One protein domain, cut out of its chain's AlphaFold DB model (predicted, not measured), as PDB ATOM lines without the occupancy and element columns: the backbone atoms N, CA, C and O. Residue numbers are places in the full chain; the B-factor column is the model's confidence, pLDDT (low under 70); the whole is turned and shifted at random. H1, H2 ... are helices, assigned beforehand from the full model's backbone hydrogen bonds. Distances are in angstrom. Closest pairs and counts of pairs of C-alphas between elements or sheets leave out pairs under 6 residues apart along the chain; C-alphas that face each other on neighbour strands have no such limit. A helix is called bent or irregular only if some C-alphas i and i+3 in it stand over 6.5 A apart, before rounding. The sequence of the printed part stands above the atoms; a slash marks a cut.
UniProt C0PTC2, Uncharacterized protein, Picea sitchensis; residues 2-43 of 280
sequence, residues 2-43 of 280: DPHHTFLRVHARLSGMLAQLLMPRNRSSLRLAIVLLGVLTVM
ATOM      1  N   ASP A   2     166.961 159.457 176.247       85.19
ATOM      2  CA  ASP A   2     165.863 158.504 176.385       85.19
ATOM      3  C   ASP A   2     166.176 157.505 177.523       85.19
ATOM      4  O   ASP A   2     167.215 156.823 177.473       85.19
ATOM      5  N   PRO A   3     165.351 157.440 178.584       83.25
ATOM      6  CA  PRO A   3     165.606 156.574 179.735       83.25
ATOM      7  C   PRO A   3     165.672 155.090 179.350       83.25
ATOM      8  O   PRO A   3     166.489 154.350 179.909       83.25
ATOM      9  N   HIS A   4     164.920 154.659 178.333       81.75
ATOM     10  CA  HIS A   4     164.925 153.265 177.883       81.75
ATOM     11  C   HIS A   4     166.274 152.852 177.291       81.75
ATOM     12  O   HIS A   4     166.793 151.772 177.582       81.75
ATOM     13  N   HIS A   5     166.909 153.741 176.528       85.06
ATOM     14  CA  HIS A   5     168.196 153.451 175.900       85.06
ATOM     15  C   HIS A   5     169.340 153.375 176.925       85.06
ATOM     16  O   HIS A   5     170.325 152.648 176.741       85.06
ATOM     17  N   THR A   6     169.215 154.114 178.025       86.81
ATOM     18  CA  THR A   6     170.183 154.064 179.127       86.81
ATOM     19  C   THR A   6     170.053 152.748 179.885       86.81
ATOM     20  O   THR A   6     171.063 152.095 180.157       86.81
ATOM     21  N   PHE A   7     168.818 152.306 180.133       84.56
ATOM     22  CA  PHE A   7     168.544 151.039 180.800       84.56
ATOM     23  C   PHE A   7     169.080 149.843 180.008       84.56
ATOM     24  O   PHE A   7     169.855 149.058 180.553       84.56
ATOM     25  N   LEU A   8     168.778 149.746 178.706       90.00
ATOM     26  CA  LEU A   8     169.279 148.646 177.868       90.00
ATOM     27  C   LEU A   8     170.811 148.592 177.834       90.00
ATOM     28  O   LEU A   8     171.399 147.513 177.871       90.00
ATOM     29  N   ARG A   9     171.479 149.751 177.807       91.00
ATOM     30  CA  ARG A   9     172.946 149.820 177.809       91.00
ATOM     31  C   ARG A   9     173.546 149.335 179.130       91.00
ATOM     32  O   ARG A   9     174.569 148.649 179.109       91.00
ATOM     33  N   VAL A  10     172.940 149.690 180.263       91.56
ATOM     34  CA  VAL A  10     173.372 149.206 181.585       91.56
ATOM     35  C   VAL A  10     173.123 147.705 181.700       91.56
ATOM     36  O   VAL A  10     174.025 146.970 182.096       91.56
ATOM     37  N   HIS A  11     171.954 147.239 181.261       87.31
ATOM     38  CA  HIS A  11     171.586 145.829 181.302       87.31
ATOM     39  C   HIS A  11     172.518 144.967 180.438       87.31
ATOM     40  O   HIS A  11     173.023 143.953 180.909       87.31
ATOM     41  N   ALA A  12     172.841 145.404 179.215       90.06
ATOM     42  CA  ALA A  12     173.771 144.698 178.332       90.06
ATOM     43  C   ALA A  12     175.183 144.585 178.933       90.06
ATOM     44  O   ALA A  12     175.822 143.535 178.843       90.06
ATOM     45  N   ARG A  13     175.667 145.647 179.592       89.31
ATOM     46  CA  ARG A  13     176.970 145.631 180.276       89.31
ATOM     47  C   ARG A  13     176.961 144.718 181.500       89.31
ATOM     48  O   ARG A  13     177.902 143.950 181.681       89.31
ATOM     49  N   LEU A  14     175.892 144.757 182.293       85.75
ATOM     50  CA  LEU A  14     175.735 143.906 183.471       85.75
ATOM     51  C   LEU A  14     175.647 142.424 183.084       85.75
ATOM     52  O   LEU A  14     176.356 141.599 183.655       85.75
ATOM     53  N   SER A  15     174.845 142.088 182.072       85.62
ATOM     54  CA  SER A  15     174.734 140.722 181.554       85.62
ATOM     55  C   SER A  15     176.060 140.218 180.976       85.62
ATOM     56  O   SER A  15     176.412 139.061 181.194       85.62
ATOM     57  N   GLY A  16     176.840 141.079 180.313       89.44
ATOM     58  CA  GLY A  16     178.187 140.737 179.844       89.44
ATOM     59  C   GLY A  16     179.164 140.433 180.984       89.44
ATOM     60  O   GLY A  16     179.906 139.453 180.914       89.44
ATOM     61  N   MET A  17     179.133 141.220 182.065       83.56
ATOM     62  CA  MET A  17     179.938 140.953 183.265       83.56
ATOM     63  C   MET A  17     179.514 139.652 183.955       83.56
ATOM     64  O   MET A  17     180.366 138.863 184.365       83.56
ATOM     65  N   LEU A  18     178.207 139.395 184.034       79.19
ATOM     66  CA  LEU A  18     177.671 138.179 184.638       79.19
ATOM     67  C   LEU A  18     178.054 136.931 183.829       79.19
ATOM     68  O   LEU A  18     178.437 135.920 184.411       79.19
ATOM     69  N   ALA A  19     178.034 137.013 182.494       81.69
ATOM     70  CA  ALA A  19     178.448 135.925 181.608       81.69
ATOM     71  C   ALA A  19     179.939 135.572 181.758       81.69
ATOM     72  O   ALA A  19     180.302 134.395 181.719       81.69
ATOM     73  N   GLN A  20     180.803 136.567 181.984       77.44
ATOM     74  CA  GLN A  20     182.216 136.325 182.291       77.44
ATOM     75  C   GLN A  20     182.397 135.666 183.664       77.44
ATOM     76  O   GLN A  20     183.228 134.769 183.809       77.44
ATOM     77  N   LEU A  21     181.582 136.052 184.650       67.69
ATOM     78  CA  LEU A  21     181.572 135.431 185.978       67.69
ATOM     79  C   LEU A  21     181.062 133.978 185.948       67.69
ATOM     80  O   LEU A  21     181.492 133.148 186.746       67.69
ATOM     81  N   LEU A  22     180.157 133.675 185.014       70.50
ATOM     82  CA  LEU A  22     179.576 132.352 184.780       70.50
ATOM     83  C   LEU A  22     180.478 131.425 183.951       70.50
ATOM     84  O   LEU A  22     180.127 130.257 183.758       70.50
ATOM     85  N   MET A  23     181.637 131.891 183.463       74.31
ATOM     86  CA  MET A  23     182.521 131.021 182.693       74.31
ATOM     87  C   MET A  23     183.046 129.843 183.540       74.31
ATOM     88  O   MET A  23     183.431 130.021 184.699       74.31
ATOM     89  N   PRO A  24     183.162 128.625 182.962       62.16
ATOM     90  CA  PRO A  24     183.431 127.383 183.703       62.16
ATOM     91  C   PRO A  24     184.793 127.315 184.398       62.16
ATOM     92  O   PRO A  24     185.075 126.341 185.094       62.16
ATOM     93  N   ARG A  25     185.662 128.305 184.182       67.56
ATOM     94  CA  ARG A  25     187.060 128.281 184.613       67.56
ATOM     95  C   ARG A  25     187.212 128.392 186.136       67.56
ATOM     96  O   ARG A  25     188.184 127.874 186.668       67.56
ATOM     97  N   ASN A  26     186.211 128.937 186.837       64.81
ATOM     98  CA  ASN A  26     186.206 129.092 188.295       64.81
ATOM     99  C   ASN A  26     184.949 128.480 188.944       64.81
ATOM    100  O   ASN A  26     184.226 129.153 189.680       64.81
ATOM    101  N   ARG A  27     184.672 127.186 188.711       71.88
ATOM    102  CA  ARG A  27     183.527 126.481 189.343       71.88
ATOM    103  C   ARG A  27     183.504 126.600 190.876       71.88
ATOM    104  O   ARG A  27     182.434 126.545 191.475       71.88
ATOM    105  N   SER A  28     184.665 126.776 191.505       75.69
ATOM    106  CA  SER A  28     184.794 127.050 192.941       75.69
ATOM    107  C   SER A  28     184.212 128.413 193.333       75.69
ATOM    108  O   SER A  28     183.488 128.508 194.320       75.69
ATOM    109  N   SER A  29     184.471 129.451 192.535       79.44
ATOM    110  CA  SER A  29     183.981 130.809 192.779       79.44
ATOM    111  C   SER A  29     182.468 130.913 192.591       79.44
ATOM    112  O   SER A  29     181.808 131.528 193.419       79.44
ATOM    113  N   LEU A  30     181.898 130.237 191.586       82.56
ATOM    114  CA  LEU A  30     180.447 130.232 191.369       82.56
ATOM    115  C   LEU A  30     179.691 129.607 192.551       82.56
ATOM    116  O   LEU A  30     178.677 130.143 192.990       82.56
ATOM    117  N   ARG A  31     180.204 128.501 193.108       85.25
ATOM    118  CA  ARG A  31     179.612 127.867 194.298       85.25
ATOM    119  C   ARG A  31     179.637 128.808 195.501       85.25
ATOM    120  O   ARG A  31     178.623 128.950 196.173       85.25
ATOM    121  N   LEU A  32     180.761 129.489 195.735       85.50
ATOM    122  CA  LEU A  32     180.871 130.495 196.796       85.50
ATOM    123  C   LEU A  32     179.935 131.685 196.558       85.50
ATOM    124  O   LEU A  32     179.299 132.143 197.499       85.50
ATOM    125  N   ALA A  33     179.800 132.151 195.315       85.19
ATOM    126  CA  ALA A  33     178.909 133.251 194.960       85.19
ATOM    127  C   ALA A  33     177.431 132.905 195.203       85.19
ATOM    128  O   ALA A  33     176.706 133.723 195.759       85.19
ATOM    129  N   ILE A  34     176.994 131.689 194.853       88.81
ATOM    130  CA  ILE A  34     175.622 131.220 195.114       88.81
ATOM    131  C   ILE A  34     175.360 131.121 196.622       88.81
ATOM    132  O   ILE A  34     174.321 131.578 197.092       88.81
ATOM    133  N   VAL A  35     176.308 130.577 197.393       92.06
ATOM    134  CA  VAL A  35     176.182 130.488 198.858       92.06
ATOM    135  C   VAL A  35     176.122 131.882 199.490       92.06
ATOM    136  O   VAL A  35     175.248 132.136 200.316       92.06
ATOM    137  N   LEU A  36     176.996 132.803 199.074       89.25
ATOM    138  CA  LEU A  36     176.995 134.187 199.559       89.25
ATOM    139  C   LEU A  36     175.701 134.921 199.198       89.25
ATOM    140  O   LEU A  36     175.158 135.626 200.045       89.25
ATOM    141  N   LEU A  37     175.183 134.725 197.981       90.50
ATOM    142  CA  LEU A  37     173.900 135.285 197.562       90.50
ATOM    143  C   LEU A  37     172.760 134.755 198.441       90.50
ATOM    144  O   LEU A  37     171.965 135.553 198.925       90.50
ATOM    145  N   GLY A  38     172.738 133.445 198.714       92.56
ATOM    146  CA  GLY A  38     171.765 132.809 199.606       92.56
ATOM    147  C   GLY A  38     171.787 133.391 201.024       92.56
ATOM    148  O   GLY A  38     170.746 133.796 201.550       92.56
ATOM    149  N   VAL A  39     172.976 133.510 201.622       91.62
ATOM    150  CA  VAL A  39     173.153 134.125 202.950       91.62
ATOM    151  C   VAL A  39     172.688 135.582 202.945       91.62
ATOM    152  O   VAL A  39     171.978 135.997 203.860       91.62
ATOM    153  N   LEU A  40     173.035 136.349 201.907       92.50
ATOM    154  CA  LEU A  40     172.630 137.747 201.783       92.50
ATOM    155  C   LEU A  40     171.108 137.887 201.666       92.50
ATOM    156  O   LEU A  40     170.537 138.749 202.331       92.50
ATOM    157  N   THR A  41     170.435 137.024 200.898       91.94
ATOM    158  CA  THR A  41     168.965 137.015 200.826       91.94
ATOM    159  C   THR A  41     168.322 136.705 202.173       91.94
ATOM    160  O   THR A  41     167.388 137.403 202.557       91.94
ATOM    161  N   VAL A  42     168.833 135.729 202.930       94.62
ATOM    162  CA  VAL A  42     168.299 135.410 204.267       94.62
ATOM    163  C   VAL A  42     168.519 136.575 205.230       94.62
ATOM    164  O   VAL A  42     167.591 136.958 205.940       94.62
ATOM    165  N   MET A  43     169.711 137.182 205.227       92.94
ATOM    166  CA  MET A  43     169.972 138.377 206.031       92.94
ATOM    167  C   MET A  43     169.055 139.531 205.640       92.94
ATOM    168  O   MET A  43     168.546 140.207 206.524       92.94
TER     169      MET A  43
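Overview. This is residues 2 to 43 of the 280 residues of an uncharacterized protein of Picea sitchensis (UniProt C0PTC2). Two long helices meet near their ends as a flat, open V, with H2 as one arm, H1 as the other and a tight link of two residues at the corner. The arms have few contacts with each other, and H2 has a kink near residue 31, not far along from the corner. The printed part has 42 residues with two named helices, H1 then H2 along the chain, and no named strand; the class is all helix. It is only just extended, close to loose, with a radius of gyration of the C-alphas of 13.9 A, and it spans 39 by 29 by 6 A.

Arrangement. Start with the longest helix, H2, residues 24 to 43, and look near residue 31, where it has a kink of 34 degrees. H2 is irregular: C-alphas 25 and 28 are 8.7 A apart, and its line is a rough one. Then turn to H1, residues 3 to 21, which is close to H2 but not clearly touching it, with 1 pair of C-alphas within 8 A. That closest pair is the C-alphas of Leu 21 and Leu 30, 7.6 A apart. The two lines stand at a steep tilt of 59 degrees, opposite ways, with the centres 20.7 A apart. Along the backbone, each O i to N i+4 pair of H1 is within hydrogen-bond range, and in H2 14 of 16 are.

Along the chain. Find C-alpha 24 at (183.431, 127.383, 183.703); from there H2 runs 28.3 A to C-alpha 43 at (169.972, 138.377, 206.031). Go back to C-alpha 3 at (165.606, 156.574, 179.735), where H1 begins; it runs 27.2 A to C-alpha 21.

Size, cuts and confidence. The two C-alphas farthest apart are those of Asp 2 and Ser 28, 40.3 A. Residues 2 to 20, of which 3 to 20 belong to H1, stand free, and so do residues 34 to 43 of H2. The printed part has no cut, and the link from H1 to H2 is tight. The mean pLDDT of the printed part is 83.8; look for values under 70 at residue 21 and residues 24 to 26.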